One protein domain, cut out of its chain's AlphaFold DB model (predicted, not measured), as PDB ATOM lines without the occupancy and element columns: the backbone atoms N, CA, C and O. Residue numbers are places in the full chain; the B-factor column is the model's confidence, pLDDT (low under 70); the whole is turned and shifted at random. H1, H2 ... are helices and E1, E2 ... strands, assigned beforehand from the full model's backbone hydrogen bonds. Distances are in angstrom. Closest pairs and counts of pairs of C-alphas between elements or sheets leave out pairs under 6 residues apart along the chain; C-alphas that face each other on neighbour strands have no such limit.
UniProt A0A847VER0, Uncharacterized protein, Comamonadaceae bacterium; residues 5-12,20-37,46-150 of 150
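AT A GLANCE: This is residues 5 to 12, 20 to 37 and 46 to 150 of the 150 residues of an uncharacterized protein of Comamonadaceae bacterium (UniProt A0A847VER0). A twisted sheet of four strands has helices H3 and H4 packed over one face, and its other face is bare. The long helix H2 packs on H4 with its residues 59 to 70, while its earlier residues and H1 reach away past the sheet and make the length. The printed part has 131 residues, with four named helices and four named strands in the order E1, H1, H2, E2, E3, H3, H4, E4. The mixed sheet has the order E1, E4, E2, E3, and the class is mixed, helices and strands. The whole is only just compact, close to loose, with a radius of gyration of the C-alphas of 16.7 A and spans of 56 by 28 by 26 A.

IN THESE COORDINATES: E1, residues 5 to 10, begins at C-alpha 5 (49.499, 1.816, -10.928) and is 17.0 A long. H1 is residues 23 to 36, 19.7 A. H2, residues 47 to 70, is 35.5 A long and begins at C-alpha 47 (19.457, -9.558, -11.423). E2, residues 77 to 83, 19.8 A, and E3, residues 87 to 91, 13.1 A, form a hairpin. H3 is residues 97 to 111, 21.7 A, and H4 is residues 117 to 134, 25.7 A. E4, residues 143 to 149, 20.0 A, ends at C-alpha 149 (49.680, 4.267, -15.486).

HOW THE PARTS SIT: Edge strand E1 is antiparallel to E4, with N 7 and O 147 2.9 A apart, within hydrogen-bond range. E4 is parallel to E2, with N 146 and O 80 at 2.8 A. E2 is antiparallel to edge strand E3, with N 79 and O 89 at 2.8 A. H3 and H4 are on the same face, two layers, helices on one face of a sheet. H4 is over E1 and E4, at a height over the sheet of 9.7 A; its closest C-alphas to E1 are those of Ile 126 and Ala 8, 7.2 A. H3 is over E3, its closest C-alphas being those of Arg 107 and Phe 87, 6.9 A. H2 is not on the sheet. It touches H4, closest at the C-alphas of Ala 63 and Ile 121, 4.9 A, at a shallow tilt of 25 degrees, the same way. H2 touches H3 with residues 67 to 68 alone, closest at the C-alphas of Ala 68 and Gln 101, 6.7 A. H1 and H2 are close but not clearly touching, with the C-alphas of Met 27 and Leu 52 7.1 A apart. In H1, H2 and H4 every O i to N i+4 pair is within hydrogen-bond range; in H3, 10 of 11 are.

THE WHOLE: The C-alphas farthest apart are those of Ser 46 and Asp 139, 57.0 A. Residues 13 to 19 and 38 to 45 are not printed, with gaps of 25.4 A and 16.6 A between the C-alphas on either side. Of the links that are printed whole, no link is long. pLDDT is under 70 at residues 24 to 37, 46 to 56, 113 to 114 and 138.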
ATOM      1  N   GLU A   5      48.434   1.587 -11.894       92.06
ATOM      2  CA  GLU A   5      49.499   1.816 -10.928       92.06
ATOM      3  C   GLU A   5      49.677   3.320 -10.696       92.06
ATOM      4  O   GLU A   5      49.612   4.130 -11.614       92.06
ATOM      5  N   MET A   6      49.898   3.694  -9.436       94.19
ATOM      6  CA  MET A   6      50.237   5.044  -9.010       94.19
ATOM      7  C   MET A   6      51.528   5.026  -8.205       94.19
ATOM      8  O   MET A   6      51.638   4.333  -7.185       94.19
ATOM      9  N   LYS A   7      52.501   5.829  -8.625       96.75
ATOM     10  CA  LYS A   7      53.731   6.087  -7.871       96.75
ATOM     11  C   LYS A   7      53.733   7.545  -7.457       96.75
ATOM     12  O   LYS A   7      53.700   8.420  -8.309       96.75
ATOM     13  N   ALA A   8      53.795   7.808  -6.161       96.56
ATOM     14  CA  ALA A   8      53.791   9.159  -5.633       96.56
ATOM     15  C   ALA A   8      55.073   9.460  -4.869       96.56
ATOM     16  O   ALA A   8      55.577   8.614  -4.127       96.56
ATOM     17  N   TRP A   9      55.597  10.668  -5.036       97.50
ATOM     18  CA  TRP A   9      56.737  11.166  -4.279       97.50
ATOM     19  C   TRP A   9      56.673  12.682  -4.117       97.50
ATOM     20  O   TRP A   9      56.078  13.376  -4.938       97.50
ATOM     21  N   GLY A  10      57.284  13.213  -3.063       95.31
ATOM     22  CA  GLY A  10      57.200  14.640  -2.773       95.31
ATOM     23  C   GLY A  10      58.020  15.093  -1.572       95.31
ATOM     24  O   GLY A  10      58.891  14.362  -1.086       95.31
ATOM     25  N   SER A  11      57.714  16.300  -1.100       93.94
ATOM     26  CA  SER A  11      58.294  16.922   0.095       93.94
ATOM     27  C   SER A  11      58.166  16.042   1.348       93.94
ATOM     28  O   SER A  11      57.395  15.074   1.386       93.94
ATOM     29  N   GLY A  12      59.000  16.317   2.355       86.81
ATOM     30  CA  GLY A  12      59.058  15.523   3.592       86.81
ATOM     31  C   GLY A  12      59.519  14.073   3.388       86.81
ATOM     32  O   GLY A  12      59.236  13.193   4.209       86.81
ATOM     33  N   ALA A  20      45.898  -1.095  -8.185       83.06
ATOM     34  CA  ALA A  20      44.638  -1.797  -8.047       83.06
ATOM     35  C   ALA A  20      44.134  -2.241  -9.414       83.06
ATOM     36  O   ALA A  20      44.603  -1.803 -10.460       83.06
ATOM     37  N   TRP A  21      43.174  -3.152  -9.403       78.75
ATOM     38  CA  TRP A  21      42.494  -3.562 -10.621       78.75
ATOM     39  C   TRP A  21      41.540  -2.473 -11.100       78.75
ATOM     40  O   TRP A  21      41.023  -1.701 -10.304       78.75
ATOM     41  N   SER A  22      41.281  -2.430 -12.406       70.12
ATOM     42  CA  SER A  22      40.322  -1.480 -12.959       70.12
ATOM     43  C   SER A  22      38.911  -1.891 -12.533       70.12
ATOM     44  O   SER A  22      38.659  -3.060 -12.215       70.12
ATOM     45  N   GLU A  23      37.962  -0.959 -12.566       70.50
ATOM     46  CA  GLU A  23      36.550  -1.273 -12.318       70.50
ATOM     47  C   GLU A  23      36.056  -2.394 -13.224       70.50
ATOM     48  O   GLU A  23      35.485  -3.364 -12.729       70.50
ATOM     49  N   GLY A  24      36.373  -2.335 -14.520       63.62
ATOM     50  CA  GLY A  24      36.020  -3.387 -15.472       63.62
ATOM     51  C   GLY A  24      36.581  -4.755 -15.077       63.62
ATOM     52  O   GLY A  24      35.877  -5.761 -15.153       63.62
ATOM     53  N   SER A  25      37.817  -4.802 -14.576       61.19
ATOM     54  CA  SER A  25      38.466  -6.038 -14.126       61.19
ATOM     55  C   SER A  25      37.839  -6.601 -12.846       61.19
ATOM     56  O   SER A  25      37.610  -7.806 -12.749       61.19
ATOM     57  N   LEU A  26      37.505  -5.744 -11.875       66.31
ATOM     58  CA  LEU A  26      36.836  -6.153 -10.634       66.31
ATOM     59  C   LEU A  26      35.401  -6.616 -10.878       66.31
ATOM     60  O   LEU A  26      34.932  -7.563 -10.242       66.31
ATOM     61  N   MET A  27      34.720  -5.978 -11.822       66.50
ATOM     62  CA  MET A  27      33.382  -6.359 -12.253       66.50
ATOM     63  C   MET A  27      33.414  -7.701 -12.983       66.50
ATOM     64  O   MET A  27      32.644  -8.592 -12.632       66.50
ATOM     65  N   ALA A  28      34.356  -7.898 -13.910       63.91
ATOM     66  CA  ALA A  28      34.547  -9.172 -14.600       63.91
ATOM     67  C   ALA A  28      34.839 -10.321 -13.622       63.91
ATOM     68  O   ALA A  28      34.213 -11.377 -13.715       63.91
ATOM     69  N   LEU A  29      35.715 -10.114 -12.630       62.00
ATOM     70  CA  LEU A  29      36.001 -11.141 -11.626       62.00
ATOM     71  C   LEU A  29      34.800 -11.468 -10.744       62.00
ATOM     72  O   LEU A  29      34.583 -12.636 -10.431       62.00
ATOM     73  N   LYS A  30      33.998 -10.470 -10.359       63.84
ATOM     74  CA  LYS A  30      32.770 -10.718  -9.595       63.84
ATOM     75  C   LYS A  30      31.720 -11.442 -10.426       63.84
ATOM     76  O   LYS A  30      31.085 -12.347  -9.899       63.84
ATOM     77  N   VAL A  31      31.553 -11.100 -11.705       64.06
ATOM     78  CA  VAL A  31      30.654 -11.836 -12.609       64.06
ATOM     79  C   VAL A  31      31.102 -13.287 -12.736       64.06
ATOM     80  O   VAL A  31      30.267 -14.174 -12.619       64.06
ATOM     81  N   LEU A  32      32.401 -13.543 -12.899       61.41
ATOM     82  CA  LEU A  32      32.944 -14.903 -12.959       61.41
ATOM     83  C   LEU A  32      32.777 -15.661 -11.632       61.41
ATOM     84  O   LEU A  32      32.359 -16.816 -11.642       61.41
ATOM     85  N   ALA A  33      33.037 -15.020 -10.489       60.12
ATOM     86  CA  ALA A  33      32.865 -15.625  -9.166       60.12
ATOM     87  C   ALA A  33      31.391 -15.926  -8.846       60.12
ATOM     88  O   ALA A  33      31.071 -16.988  -8.316       60.12
ATOM     89  N   LEU A  34      30.478 -15.020  -9.213       59.28
ATOM     90  CA  LEU A  34      29.037 -15.232  -9.087       59.28
ATOM     91  C   LEU A  34      28.558 -16.308 -10.067       59.28
ATOM     92  O   LEU A  34      27.805 -17.184  -9.667       59.28
ATOM     93  N   ALA A  35      29.030 -16.311 -11.315       55.81
ATOM     94  CA  ALA A  35      28.704 -17.349 -12.293       55.81
ATOM     95  C   ALA A  35      29.180 -18.741 -11.841       55.81
ATOM     96  O   ALA A  35      28.456 -19.717 -12.024       55.81
ATOM     97  N   GLY A  36      30.339 -18.831 -11.177       47.22
ATOM     98  CA  GLY A  36      30.824 -20.061 -10.543       47.22
ATOM     99  C   GLY A  36      29.952 -20.540  -9.374       47.22
ATOM    100  O   GLY A  36      29.858 -21.740  -9.135       47.22
ATOM    101  N   SER A  37      29.253 -19.626  -8.694       45.00
ATOM    102  CA  SER A  37      28.270 -19.943  -7.647       45.00
ATOM    103  C   SER A  37      26.895 -20.368  -8.196       45.00
ATOM    104  O   SER A  37      26.062 -20.825  -7.416       45.00
ATOM    105  N   SER A  46      18.265 -10.488 -15.489       53.19
ATOM    106  CA  SER A  46      17.952  -9.145 -14.972       53.19
ATOM    107  C   SER A  46      18.662  -8.806 -13.653       53.19
ATOM    108  O   SER A  46      19.100  -7.672 -13.475       53.19
ATOM    109  N   THR A  47      18.853  -9.778 -12.754       53.72
ATOM    110  CA  THR A  47      19.457  -9.558 -11.423       53.72
ATOM    111  C   THR A  47      20.938  -9.161 -11.489       53.72
ATOM    112  O   THR A  47      21.404  -8.362 -10.679       53.72
ATOM    113  N   GLN A  48      21.677  -9.657 -12.489       53.84
ATOM    114  CA  GLN A  48      23.104  -9.358 -12.656       53.84
ATOM    115  C   GLN A  48      23.365  -7.886 -13.015       53.84
ATOM    116  O   GLN A  48      24.284  -7.287 -12.465       53.84
ATOM    117  N   LYS A  49      22.529  -7.262 -13.861       53.81
ATOM    118  CA  LYS A  49      22.674  -5.832 -14.199       53.81
ATOM    119  C   LYS A  49      22.456  -4.923 -12.984       53.81
ATOM    120  O   LYS A  49      23.201  -3.966 -12.807       53.81
ATOM    121  N   GLY A  50      21.489  -5.253 -12.121       58.62
ATOM    122  CA  GLY A  50      21.203  -4.481 -10.907       58.62
ATOM    123  C   GLY A  50      22.342  -4.518  -9.883       58.62
ATOM    124  O   GLY A  50      22.729  -3.480  -9.346       58.62
ATOM    125  N   ALA A  51      22.936  -5.695  -9.662       61.81
ATOM    126  CA  ALA A  51      24.078  -5.848  -8.759       61.81
ATOM    127  C   ALA A  51      25.315  -5.074  -9.246       61.81
ATOM    128  O   ALA A  51      25.997  -4.444  -8.438       61.81
ATOM    129  N   LEU A  52      25.571  -5.067 -10.559       60.28
ATOM    130  CA  LEU A  52      26.662  -4.299 -11.164       60.28
ATOM    131  C   LEU A  52      26.450  -2.787 -10.974       60.28
ATOM    132  O   LEU A  52      27.317  -2.121 -10.409       60.28
ATOM    133  N   SER A  53      25.264  -2.263 -11.300       64.19
ATOM    134  CA  SER A  53      24.963  -0.832 -11.111       64.19
ATOM    135  C   SER A  53      25.071  -0.364  -9.652       64.19
ATOM    136  O   SER A  53      25.476   0.765  -9.383       64.19
ATOM    137  N   ALA A  54      24.753  -1.231  -8.685       64.00
ATOM    138  CA  ALA A  54      24.858  -0.907  -7.264       64.00
ATOM    139  C   ALA A  54      26.318  -0.818  -6.782       64.00
ATOM    140  O   ALA A  54      26.637  -0.029  -5.888       64.00
ATOM    141  N   ILE A  55      27.212  -1.616  -7.375       65.88
ATOM    142  CA  ILE A  55      28.644  -1.602  -7.061       65.88
ATOM    143  C   ILE A  55      29.293  -0.334  -7.621       65.88
ATOM    144  O   ILE A  55      29.997   0.350  -6.881       65.88
ATOM    145  N   GLU A  56      29.014   0.011  -8.878       67.44
ATOM    146  CA  GLU A  56      29.489   1.260  -9.498       67.44
ATOM    147  C   GLU A  56      29.022   2.475  -8.693       67.44
ATOM    148  O   GLU A  56      29.831   3.304  -8.282       67.44
ATOM    149  N   ALA A  57      27.735   2.521  -8.333       71.25
ATOM    150  CA  ALA A  57      27.195   3.591  -7.497       71.25
ATOM    151  C   ALA A  57      27.880   3.682  -6.117       71.25
ATOM    152  O   ALA A  57      27.999   4.771  -5.548       71.25
ATOM    153  N   SER A  58      28.344   2.554  -5.573       77.31
ATOM    154  CA  SER A  58      29.065   2.519  -4.297       77.31
ATOM    155  C   SER A  58      30.474   3.097  -4.423       77.31
ATOM    156  O   SER A  58      30.861   3.911  -3.585       77.31
ATOM    157  N   PHE A  59      31.224   2.725  -5.468       79.88
ATOM    158  CA  PHE A  59      32.552   3.292  -5.723       79.88
ATOM    159  C   PHE A  59      32.468   4.783  -6.008       79.88
ATOM    160  O   PHE A  59      33.163   5.549  -5.341       79.88
ATOM    161  N   LYS A  60      31.529   5.202  -6.859       85.12
ATOM    162  CA  LYS A  60      31.256   6.612  -7.121       85.12
ATOM    163  C   LYS A  60      31.011   7.408  -5.843       85.12
ATOM    164  O   LYS A  60      31.640   8.433  -5.606       85.12
ATOM    165  N   LYS A  61      30.146   6.906  -4.957       84.00
ATOM    166  CA  LYS A  61      29.847   7.575  -3.682       84.00
ATOM    167  C   LYS A  61      31.075   7.690  -2.774       84.00
ATOM    168  O   LYS A  61      31.183   8.659  -2.025       84.00
ATOM    169  N   ILE A  62      31.973   6.705  -2.792       85.44
ATOM    170  CA  ILE A  62      33.223   6.743  -2.020       85.44
ATOM    171  C   ILE A  62      34.200   7.743  -2.648       85.44
ATOM    172  O   ILE A  62      34.781   8.544  -1.914       85.44
ATOM    173  N   ALA A  63      34.350   7.719  -3.973       87.38
ATOM    174  CA  ALA A  63      35.192   8.637  -4.729       87.38
ATOM    175  C   ALA A  63      34.763  10.088  -4.499       87.38
ATOM    176  O   ALA A  63      35.566  10.881  -4.018       87.38
ATOM    177  N   ASP A  64      33.485  10.406  -4.716       88.88
ATOM    178  CA  ASP A  64      32.938  11.758  -4.559       88.88
ATOM    179  C   ASP A  64      33.143  12.286  -3.123       88.88
ATOM    180  O   ASP A  64      33.538  13.434  -2.922       88.88
ATOM    181  N   LYS A  65      32.943  11.434  -2.104       89.19
ATOM    182  CA  LYS A  65      33.178  11.804  -0.697       89.19
ATOM    183  C   LYS A  65      34.648  12.074  -0.390       89.19
ATOM    184  O   LYS A  65      34.954  13.050   0.290       89.19
ATOM    185  N   ARG A  66      35.552  11.201  -0.846       91.81
ATOM    186  CA  ARG A  66      36.998  11.369  -0.633       91.81
ATOM    187  C   ARG A  66      37.527  12.585  -1.382       91.81
ATOM    188  O   ARG A  66      38.337  13.319  -0.833       91.81
ATOM    189  N   PHE A  67      37.022  12.821  -2.585       91.25
ATOM    190  CA  PHE A  67      37.404  13.966  -3.393       91.25
ATOM    191  C   PHE A  67      36.992  15.280  -2.730       91.25
ATOM    192  O   PHE A  67      37.821  16.168  -2.550       91.25
ATOM    193  N   ALA A  68      35.744  15.371  -2.262       90.69
ATOM    194  CA  ALA A  68      35.282  16.524  -1.496       90.69
ATOM    195  C   ALA A  68      36.115  16.754  -0.221       90.69
ATOM    196  O   ALA A  68      36.397  17.897   0.128       90.69
ATOM    197  N   HIS A  69      36.535  15.675   0.453       91.62
ATOM    198  CA  HIS A  69      37.389  15.761   1.635       91.62
ATOM    199  C   HIS A  69      38.767  16.358   1.320       91.62
ATOM    200  O   HIS A  69      39.135  17.350   1.945       91.62
ATOM    201  N   ILE A  70      39.493  15.826   0.327       93.31
ATOM    202  CA  ILE A  70      40.841  16.326   0.004       93.31
ATOM    203  C   ILE A  70      40.835  17.775  -0.490       93.31
ATOM    204  O   ILE A  70      41.780  18.519  -0.240       93.31
ATOM    205  N   CYS A  71      39.750  18.208  -1.139       91.75
ATOM    206  CA  CYS A  71      39.589  19.590  -1.583       91.75
ATOM    207  C   CYS A  71      39.402  20.571  -0.412       91.75
ATOM    208  O   CYS A  71      39.481  21.776  -0.620       91.75
ATOM    209  N   GLY A  72      39.135  20.077   0.802       89.25
ATOM    210  CA  GLY A  72      38.949  20.877   2.014       89.25
ATOM    211  C   GLY A  72      40.073  20.761   3.045       89.25
ATOM    212  O   GLY A  72      39.899  21.257   4.152       89.25
ATOM    213  N   LEU A  73      41.195  20.106   2.723       86.56
ATOM    214  CA  LEU A  73      42.280  19.858   3.682       86.56
ATOM    215  C   LEU A  73      43.103  21.107   4.053       86.56
ATOM    216  O   LEU A  73      43.796  21.087   5.065       86.56
ATOM    217  N   GLY A  74      43.006  22.193   3.276       83.19
ATOM    218  CA  GLY A  74      43.538  23.505   3.666       83.19
ATOM    219  C   GLY A  74      45.066  23.601   3.752       83.19
ATOM    220  O   GLY A  74      45.559  24.371   4.568       83.19
ATOM    221  N   LEU A  75      45.803  22.845   2.932       89.25
ATOM    222  CA  LEU A  75      47.264  22.917   2.834       89.25
ATOM    223  C   LEU A  75      47.689  23.404   1.445       89.25
ATOM    224  O   LEU A  75      47.166  22.928   0.434       89.25
ATOM    225  N   ASP A  76      48.663  24.307   1.414       93.25
ATOM    226  CA  ASP A  76      49.259  24.834   0.188       93.25
ATOM    227  C   ASP A  76      50.311  23.870  -0.362       93.25
ATOM    228  O   ASP A  76      51.269  23.528   0.331       93.25
ATOM    229  N   PHE A  77      50.145  23.408  -1.604       95.00
ATOM    230  CA  PHE A  77      51.162  22.591  -2.274       95.00
ATOM    231  C   PHE A  77      50.974  22.514  -3.791       95.00
ATOM    232  O   PHE A  77      49.867  22.567  -4.333       95.00
ATOM    233  N   ALA A  78      52.079  22.295  -4.503       96.62
ATOM    234  CA  ALA A  78      52.059  22.001  -5.929       96.62
ATOM    235  C   ALA A  78      51.839  20.500  -6.182       96.62
ATOM    236  O   ALA A  78      52.645  19.665  -5.775       96.62
ATOM    237  N   LEU A  79      50.781  20.162  -6.917       97.12
ATOM    238  CA  LEU A  79      50.506  18.827  -7.438       97.12
ATOM    239  C   LEU A  79      50.977  18.713  -8.893       97.12
ATOM    240  O   LEU A  79      50.571  19.491  -9.758       97.12
ATOM    241  N   PHE A  80      51.774  17.689  -9.177       97.44
ATOM    242  CA  PHE A  80      52.173  17.292 -10.523       97.44
ATOM    243  C   PHE A  80      51.641  15.891 -10.820       97.44
ATOM    244  O   PHE A  80      52.081  14.924 -10.203       97.44
ATOM    245  N   ILE A  81      50.726  15.776 -11.775       95.94
ATOM    246  CA  ILE A  81      50.271  14.497 -12.320       95.94
ATOM    247  C   ILE A  81      51.056  14.200 -13.596       95.94
ATOM    248  O   ILE A  81      51.231  15.090 -14.428       95.94
ATOM    249  N   ARG A  82      51.574  12.975 -13.718       94.75
ATOM    250  CA  ARG A  82      52.374  12.493 -14.855       94.75
ATOM    251  C   ARG A  82      51.921  11.090 -15.278       94.75
ATOM    252  O   ARG A  82      51.181  10.446 -14.539       94.75
ATOM    253  N   GLY A  83      52.424  10.619 -16.419       90.44
ATOM    254  CA  GLY A  83      52.097   9.310 -16.990       90.44
ATOM    255  C   GLY A  83      51.026   9.444 -18.070       90.44
ATOM    256  O   GLY A  83      51.151  10.307 -18.939       90.44
ATOM    257  N   ASP A  84      49.976   8.630 -17.992       88.75
ATOM    258  CA  ASP A  84      48.837   8.668 -18.925       88.75
ATOM    259  C   ASP A  84      47.949   9.912 -18.756       88.75
ATOM    260  O   ASP A  84      47.158  10.242 -19.636       88.75
ATOM    261  N   LEU A  85      48.089  10.618 -17.630       89.44
ATOM    262  CA  LEU A  85      47.522  11.944 -17.390       89.44
ATOM    263  C   LEU A  85      48.671  12.923 -17.148       89.44
ATOM    264  O   LEU A  85      49.630  12.573 -16.457       89.44
ATOM    265  N   ASN A  86      48.588  14.155 -17.658       92.12
ATOM    266  CA  ASN A  86      49.693  15.099 -17.505       92.12
ATOM    267  C   ASN A  86      49.231  16.532 -17.241       92.12
ATOM    268  O   ASN A  86      49.047  17.336 -18.151       92.12
ATOM    269  N   PHE A  87      49.119  16.890 -15.964       94.62
ATOM    270  CA  PHE A  87      48.775  18.253 -15.582       94.62
ATOM    271  C   PHE A  87      49.438  18.685 -14.280       94.62
ATOM    272  O   PHE A  87      49.855  17.885 -13.442       94.62
ATOM    273  N   LYS A  88      49.490  20.004 -14.091       95.81
ATOM    274  CA  LYS A  88      49.884  20.638 -12.836       95.81
ATOM    275  C   LYS A  88      48.679  21.330 -12.217       95.81
ATOM    276  O   LYS A  88      47.909  21.994 -12.913       95.81
ATOM    277  N   TYR A  89      48.560  21.225 -10.904       96.00
ATOM    278  CA  TYR A  89      47.588  21.960 -10.111       96.00
ATOM    279  C   TYR A  89      48.254  22.506  -8.845       96.00
ATOM    280  O   TYR A  89      49.226  21.933  -8.365       96.00
ATOM    281  N   TYR A  90      47.772  23.629  -8.322       95.56
ATOM    282  CA  TYR A  90      48.249  24.185  -7.057       95.56
ATOM    283  C   TYR A  90      47.084  24.210  -6.077       95.56
ATOM    284  O   TYR A  90      46.063  24.845  -6.351       95.56
ATOM    285  N   PHE A  91      47.231  23.479  -4.976       94.31
ATOM    286  CA  PHE A  91      46.317  23.577  -3.851       94.31
ATOM    287  C   PHE A  91      46.622  24.865  -3.102       94.31
ATOM    288  O   PHE A  91      47.772  25.129  -2.768       94.31
ATOM    289  N   ASP A  92      45.574  25.653  -2.895       92.44
ATOM    290  CA  ASP A  92      45.606  26.959  -2.256       92.44
ATOM    291  C   ASP A  92      44.565  26.933  -1.138       92.44
ATOM    292  O   ASP A  92      43.361  26.821  -1.394       92.44
ATOM    293  N   SER A  93      45.045  26.980   0.099       90.00
ATOM    294  CA  SER A  93      44.261  26.917   1.330       90.00
ATOM    295  C   SER A  93      43.318  28.104   1.506       90.00
ATOM    296  O   SER A  93      42.340  27.998   2.247       90.00
ATOM    297  N   SER A  94      43.547  29.215   0.796       91.88
ATOM    298  CA  SER A  94      42.648  30.372   0.810       91.88
ATOM    299  C   SER A  94      41.382  30.155  -0.027       91.88
ATOM    300  O   SER A  94      40.380  30.854   0.164       91.88
ATOM    301  N   LYS A  95      41.389  29.180  -0.946       93.38
ATOM    302  CA  LYS A  95      40.236  28.864  -1.795       93.38
ATOM    303  C   LYS A  95      39.215  28.014  -1.051       93.38
ATOM    304  O   LYS A  95      39.536  27.130  -0.262       93.38
ATOM    305  N   SER A  96      37.942  28.224  -1.383       93.38
ATOM    306  CA  SER A  96      36.879  27.335  -0.909       93.38
ATOM    307  C   SER A  96      37.033  25.927  -1.495       93.38
ATOM    308  O   SER A  96      37.428  25.764  -2.653       93.38
ATOM    309  N   SER A  97      36.632  24.906  -0.736       92.19
ATOM    310  CA  SER A  97      36.697  23.512  -1.193       92.19
ATOM    311  C   SER A  97      35.924  23.270  -2.490       92.19
ATOM    312  O   SER A  97      36.389  22.527  -3.349       92.19
ATOM    313  N   ALA A  98      34.789  23.947  -2.685       92.06
ATOM    314  CA  ALA A  98      34.003  23.873  -3.916       92.06
ATOM    315  C   ALA A  98      34.764  24.421  -5.137       92.06
ATOM    316  O   ALA A  98      34.667  23.864  -6.232       92.06
ATOM    317  N   GLN A  99      35.542  25.491  -4.952       94.00
ATOM    318  CA  GLN A  99      36.381  26.043  -6.011       94.00
ATOM    319  C   GLN A  99      37.524  25.084  -6.357       94.00
ATOM    320  O   GLN A  99      37.701  24.763  -7.531       94.00
ATOM    321  N   VAL A 100      38.239  24.572  -5.349       94.06
ATOM    322  CA  VAL A 100      39.314  23.579  -5.537       94.06
ATOM    323  C   VAL A 100      38.788  22.341  -6.265       94.06
ATOM    324  O   VAL A 100      39.385  21.887  -7.238       94.06
ATOM    325  N   GLN A 101      37.628  21.839  -5.840       92.44
ATOM    326  CA  GLN A 101      36.972  20.684  -6.441       92.44
ATOM    327  C   GLN A 101      36.647  20.915  -7.921       92.44
ATOM    328  O   GLN A 101      36.929  20.055  -8.755       92.44
ATOM    329  N   SER A 102      36.074  22.075  -8.255       91.50
ATOM    330  CA  SER A 102      35.739  22.445  -9.633       91.50
ATOM    331  C   SER A 102      36.987  22.557 -10.515       91.50
ATOM    332  O   SER A 102      37.053  21.940 -11.579       91.50
ATOM    333  N   GLU A 103      38.009  23.287 -10.056       93.88
ATOM    334  CA  GLU A 103      39.258  23.467 -10.804       93.88
ATOM    335  C   GLU A 103      39.950  22.120 -11.064       93.88
ATOM    336  O   GLU A 103      40.365  21.841 -12.190       93.88
ATOM    337  N   LEU A 104      40.029  21.261 -10.046       91.38
ATOM    338  CA  LEU A 104      40.685  19.963 -10.144       91.38
ATOM    339  C   LEU A 104      39.902  18.984 -11.038       91.38
ATOM    340  O   LEU A 104      40.513  18.284 -11.845       91.38
ATOM    341  N   TYR A 105      38.563  18.984 -10.990       89.25
ATOM    342  CA  TYR A 105      37.750  18.230 -11.956       89.25
ATOM    343  C   TYR A 105      37.980  18.700 -13.390       89.25
ATOM    344  O   TYR A 105      38.129  17.869 -14.283       89.25
ATOM    345  N   HIS A 106      38.045  20.012 -13.621       90.12
ATOM    346  CA  HIS A 106      38.322  20.549 -14.950       90.12
ATOM    347  C   HIS A 106      39.692  20.113 -15.481       90.12
ATOM    348  O   HIS A 106      39.800  19.825 -16.671       90.12
ATOM    349  N   ARG A 107      40.713  20.008 -14.618       91.31
ATOM    350  CA  ARG A 107      42.026  19.460 -15.003       91.31
ATOM    351  C   ARG A 107      41.958  17.990 -15.389       91.31
ATOM    352  O   ARG A 107      42.581  17.586 -16.358       91.31
ATOM    353  N   PHE A 108      41.192  17.191 -14.659       88.56
ATOM    354  CA  PHE A 108      41.030  15.785 -15.005       88.56
ATOM    355  C   PHE A 108      40.260  15.588 -16.317       88.56
ATOM    356  O   PHE A 108      40.675  14.788 -17.151       88.56
ATOM    357  N   LEU A 109      39.192  16.360 -16.529       85.81
ATOM    358  CA  LEU A 109      38.394  16.310 -17.758       85.81
ATOM    359  C   LEU A 109      39.140  16.825 -18.995       85.81
ATOM    360  O   LEU A 109      38.776  16.452 -20.104       85.81
ATOM    361  N   SER A 110      40.158  17.681 -18.839       86.00
ATOM    362  CA  SER A 110      40.962  18.131 -19.984       86.00
ATOM    363  C   SER A 110      41.921  17.061 -20.505       86.00
ATOM    364  O   SER A 110      42.334  17.146 -21.656       86.00
ATOM    365  N   GLU A 111      42.268  16.075 -19.675       84.88
ATOM    366  CA  GLU A 111      43.210  15.003 -20.024       84.88
ATOM    367  C   GLU A 111      42.502  13.707 -20.445       84.88
ATOM    368  O   GLU A 111      43.025  12.953 -21.262       84.88
ATOM    369  N   THR A 112      41.315  13.421 -19.902       80.56
ATOM    370  CA  THR A 112      40.551  12.214 -20.244       80.56
ATOM    371  C   THR A 112      39.048  12.403 -20.050       80.56
ATOM    372  O   THR A 112      38.599  13.049 -19.103       80.56
ATOM    373  N   ASP A 113      38.252  11.765 -20.912       66.50
ATOM    374  CA  ASP A 113      36.786  11.817 -20.854       66.50
ATOM    375  C   ASP A 113      36.215  11.108 -19.615       66.50
ATOM    376  O   ASP A 113      35.098  11.409 -19.183       66.50
ATOM    377  N   LYS A 114      36.951  10.143 -19.042       67.56
ATOM    378  CA  LYS A 114      36.542   9.409 -17.836       67.56
ATOM    379  C   LYS A 114      37.739   8.952 -17.010       67.56
ATOM    380  O   LYS A 114      38.460   8.036 -17.396       67.56
ATOM    381  N   ILE A 115      37.856   9.500 -15.805       79.50
ATOM    382  CA  ILE A 115      38.640   8.888 -14.727       79.50
ATOM    383  C   ILE A 115      37.765   7.882 -13.996       79.50
ATOM    384  O   ILE A 115      36.658   8.216 -13.581       79.50
ATOM    385  N   GLY A 116      38.265   6.655 -13.835       83.38
ATOM    386  CA  GLY A 116      37.592   5.648 -13.015       83.38
ATOM    387  C   GLY A 116      37.498   6.097 -11.556       83.38
ATOM    388  O   GLY A 116      38.457   6.642 -11.004       83.38
ATOM    389  N   ASP A 117      36.372   5.821 -10.903       86.31
ATOM    390  CA  ASP A 117      36.153   6.106  -9.483       86.31
ATOM    391  C   ASP A 117      37.256   5.483  -8.613       86.31
ATOM    392  O   ASP A 117      37.685   6.073  -7.625       86.31
ATOM    393  N   GLN A 118      37.787   4.316  -8.989       84.12
ATOM    394  CA  GLN A 118      38.910   3.703  -8.274       84.12
ATOM    395  C   GLN A 118      40.218   4.481  -8.405       84.12
ATOM    396  O   GLN A 118      40.916   4.655  -7.407       84.12
ATOM    397  N   VAL A 119      40.533   4.995  -9.594       88.06
ATOM    398  CA  VAL A 119      41.690   5.880  -9.801       88.06
ATOM    399  C   VAL A 119      41.525   7.111  -8.905       88.06
ATOM    400  O   VAL A 119      42.440   7.457  -8.160       88.06
ATOM    401  N   MET A 120      40.320   7.693  -8.864       90.88
ATOM    402  CA  MET A 120      40.007   8.835  -8.003       90.88
ATOM    403  C   MET A 120      40.156   8.514  -6.507       90.88
ATOM    404  O   MET A 120      40.752   9.292  -5.764       90.88
ATOM    405  N   ILE A 121      39.663   7.360  -6.044       90.62
ATOM    406  CA  ILE A 121      39.781   6.928  -4.640       90.62
ATOM    407  C   ILE A 121      41.247   6.839  -4.212       90.62
ATOM    408  O   ILE A 121      41.599   7.295  -3.121       90.62
ATOM    409  N   TYR A 122      42.093   6.249  -5.056       92.19
ATOM    410  CA  TYR A 122      43.510   6.058  -4.759       92.19
ATOM    411  C   TYR A 122      44.304   7.358  -4.860       92.19
ATOM    412  O   TYR A 122      45.131   7.615  -3.985       92.19
ATOM    413  N   PHE A 123      43.994   8.205  -5.842       94.38
ATOM    414  CA  PHE A 123      44.497   9.574  -5.910       94.38
ATOM    415  C   PHE A 123      44.194  10.333  -4.610       94.38
ATOM    416  O   PHE A 123      45.107  10.864  -3.980       94.38
ATOM    417  N   CYS A 124      42.939  10.306  -4.149       94.69
ATOM    418  CA  CYS A 124      42.549  10.987  -2.916       94.69
ATOM    419  C   CYS A 124      43.289  10.439  -1.694       94.69
ATOM    420  O   CYS A 124      43.709  11.213  -0.845       94.69
ATOM    421  N   ALA A 125      43.472   9.118  -1.600       93.25
ATOM    422  CA  ALA A 125      44.220   8.518  -0.497       93.25
ATOM    423  C   ALA A 125      45.691   8.971  -0.467       93.25
ATOM    424  O   ALA A 125      46.230   9.212   0.603       93.25
ATOM    425  N   ILE A 126      46.334   9.112  -1.631       95.62
ATOM    426  CA  ILE A 126      47.716   9.606  -1.719       95.62
ATOM    427  C   ILE A 126      47.804  11.065  -1.262       95.62
ATOM    428  O   ILE A 126      48.719  11.409  -0.518       95.62
ATOM    429  N   VAL A 127      46.873  11.913  -1.710       95.44
ATOM    430  CA  VAL A 127      46.835  13.332  -1.322       95.44
ATOM    431  C   VAL A 127      46.605  13.479   0.181       95.44
ATOM    432  O   VAL A 127      47.336  14.217   0.834       95.44
ATOM    433  N   ASP A 128      45.644  12.742   0.731       94.56
ATOM    434  CA  ASP A 128      45.331  12.727   2.163       94.56
ATOM    435  C   ASP A 128      46.548  12.318   3.016       94.56
ATOM    436  O   ASP A 128      46.933  13.017   3.956       94.56
ATOM    437  N   ASP A 129      47.243  11.246   2.620       94.38
ATOM    438  CA  ASP A 129      48.460  10.793   3.300       94.38
ATOM    439  C   ASP A 129      49.607  11.815   3.189       94.38
ATOM    440  O   ASP A 129      50.389  11.986   4.129       94.38
ATOM    441  N   PHE A 130      49.740  12.479   2.035       95.31
ATOM    442  CA  PHE A 130      50.755  13.510   1.820       95.31
ATOM    443  C   PHE A 130      50.518  14.719   2.722       95.31
ATOM    444  O   PHE A 130      51.461  15.178   3.374       95.31
ATOM    445  N   VAL A 131      49.273  15.199   2.779       92.56
ATOM    446  CA  VAL A 131      48.871  16.315   3.637       92.56
ATOM    447  C   VAL A 131      49.079  15.948   5.098       92.56
ATOM    448  O   VAL A 131      49.765  16.676   5.802       92.56
ATOM    449  N   THR A 132      48.584  14.791   5.540       91.75
ATOM    450  CA  THR A 132      48.736  14.334   6.932       91.75
ATOM    451  C   THR A 132      50.202  14.299   7.365       91.75
ATOM    452  O   THR A 132      50.530  14.661   8.490       91.75
ATOM    453  N   ARG A 133      51.109  13.889   6.471       91.25
ATOM    454  CA  ARG A 133      52.543  13.820   6.773       91.25
ATOM    455  C   ARG A 133      53.241  15.182   6.787       91.25
ATOM    456  O   ARG A 133      54.240  15.321   7.483       91.25
ATOM    457  N   ASN A 134      52.774  16.139   5.990       90.12
ATOM    458  CA  ASN A 134      53.416  17.447   5.824       90.12
ATOM    459  C   ASN A 134      52.608  18.593   6.443       90.12
ATOM    460  O   ASN A 134      52.928  19.750   6.198       90.12
ATOM    461  N   PHE A 135      51.584  18.282   7.240       84.44
ATOM    462  CA  PHE A 135      50.696  19.277   7.835       84.44
ATOM    463  C   PHE A 135      51.461  20.303   8.682       84.44
ATOM    464  O   PHE A 135      51.176  21.492   8.608       84.44
ATOM    465  N   ASP A 136      52.483  19.849   9.412       83.38
ATOM    466  CA  ASP A 136      53.327  20.704  10.254       83.38
ATOM    467  C   ASP A 136      54.457  21.412   9.477       83.38
ATOM    468  O   ASP A 136      55.158  22.252  10.035       83.38
ATOM    469  N   ASN A 137      54.642  21.104   8.187       79.00
ATOM    470  CA  ASN A 137      55.697  21.673   7.335       79.00
ATOM    471  C   ASN A 137      55.176  22.858   6.502       79.00
ATOM    472  O   ASN A 137      55.552  23.019   5.342       79.00
ATOM    473  N   SER A 138      54.287  23.676   7.075       67.19
ATOM    474  CA  SER A 138      53.614  24.784   6.377       67.19
ATOM    475  C   SER A 138      54.555  25.886   5.884       67.19
ATOM    476  O   SER A 138      54.167  26.678   5.031       67.19
ATOM    477  N   ASP A 139      55.775  25.942   6.423       72.06
ATOM    478  CA  ASP A 139      56.782  26.948   6.076       72.06
ATOM    479  C   ASP A 139      57.658  26.529   4.875       72.06
ATOM    480  O   ASP A 139      58.533  27.286   4.450       72.06
ATOM    481  N   GLU A 140      57.449  25.328   4.323       80.88
ATOM    482  CA  GLU A 140      58.178  24.815   3.161       80.88
ATOM    483  C   GLU A 140      57.322  24.831   1.887       80.88
ATOM    484  O   GLU A 140      56.122  24.568   1.912       80.88
ATOM    485  N   ASP A 141      57.964  25.038   0.732       89.44
ATOM    486  CA  ASP A 141      57.317  24.862  -0.571       89.44
ATOM    487  C   ASP A 141      57.021  23.372  -0.818       89.44
ATOM    488  O   ASP A 141      57.846  22.591  -1.315       89.44
ATOM    489  N   LEU A 142      55.810  22.953  -0.457       95.31
ATOM    490  CA  LEU A 142      55.383  21.568  -0.574       95.31
ATOM    491  C   LEU A 142      55.087  21.189  -2.027       95.31
ATOM    492  O   LEU A 142      54.372  21.865  -2.768       95.31
ATOM    493  N   THR A 143      55.628  20.045  -2.440       96.44
ATOM    494  CA  THR A 143      55.420  19.474  -3.768       96.44
ATOM    495  C   THR A 143      55.047  18.005  -3.656       96.44
ATOM    496  O   THR A 143      55.740  17.231  -3.000       96.44
ATOM    497  N   LEU A 144      53.996  17.610  -4.370       97.38
ATOM    498  CA  LEU A 144      53.571  16.231  -4.562       97.38
ATOM    499  C   LEU A 144      53.570  15.911  -6.057       97.38
ATOM    500  O   LEU A 144      52.938  16.594  -6.856       97.38
ATOM    501  N   THR A 145      54.262  14.848  -6.445       97.81
ATOM    502  CA  THR A 145      54.190  14.266  -7.788       97.81
ATOM    503  C   THR A 145      53.508  12.909  -7.709       97.81
ATOM    504  O   THR A 145      53.849  12.112  -6.838       97.81
ATOM    505  N   ILE A 146      52.569  12.640  -8.614       97.19
ATOM    506  CA  ILE A 146      51.912  11.342  -8.781       97.19
ATOM    507  C   ILE A 146      52.018  10.945 -10.252       97.19
ATOM    508  O   ILE A 146      51.528  11.642 -11.135       97.19
ATOM    509  N   ASP A 147      52.670   9.823 -10.500       95.81
ATOM    510  CA  ASP A 147      52.759   9.167 -11.799       95.81
ATOM    511  C   ASP A 147      51.660   8.101 -11.888       95.81
ATOM    512  O   ASP A 147      51.539   7.292 -10.960       95.81
ATOM    513  N   ILE A 148      50.837   8.151 -12.936       91.31
ATOM    514  CA  ILE A 148      49.644   7.323 -13.139       91.31
ATOM    515  C   ILE A 148      49.780   6.547 -14.454       91.31
ATOM    516  O   ILE A 148      49.942   7.147 -15.514       91.31
ATOM    517  N   ASP A 149      49.636   5.226 -14.370       88.62
ATOM    518  CA  ASP A 149      49.680   4.267 -15.486       88.62
ATOM    519  C   ASP A 149      48.369   3.445 -15.483       88.62
ATOM    520  O   ASP A 149      48.043   2.853 -14.445       88.62
ATOM    521  N   LEU A 150      47.577   3.478 -16.568       83.69
ATOM    522  CA  LEU A 150      46.167   3.022 -16.675       83.69
ATOM    523  C   LEU A 150      45.925   1.729 -17.508       83.69
ATOM    524  O   LEU A 150      46.698   1.301 -18.398       83.69
TER     525      LEU A 150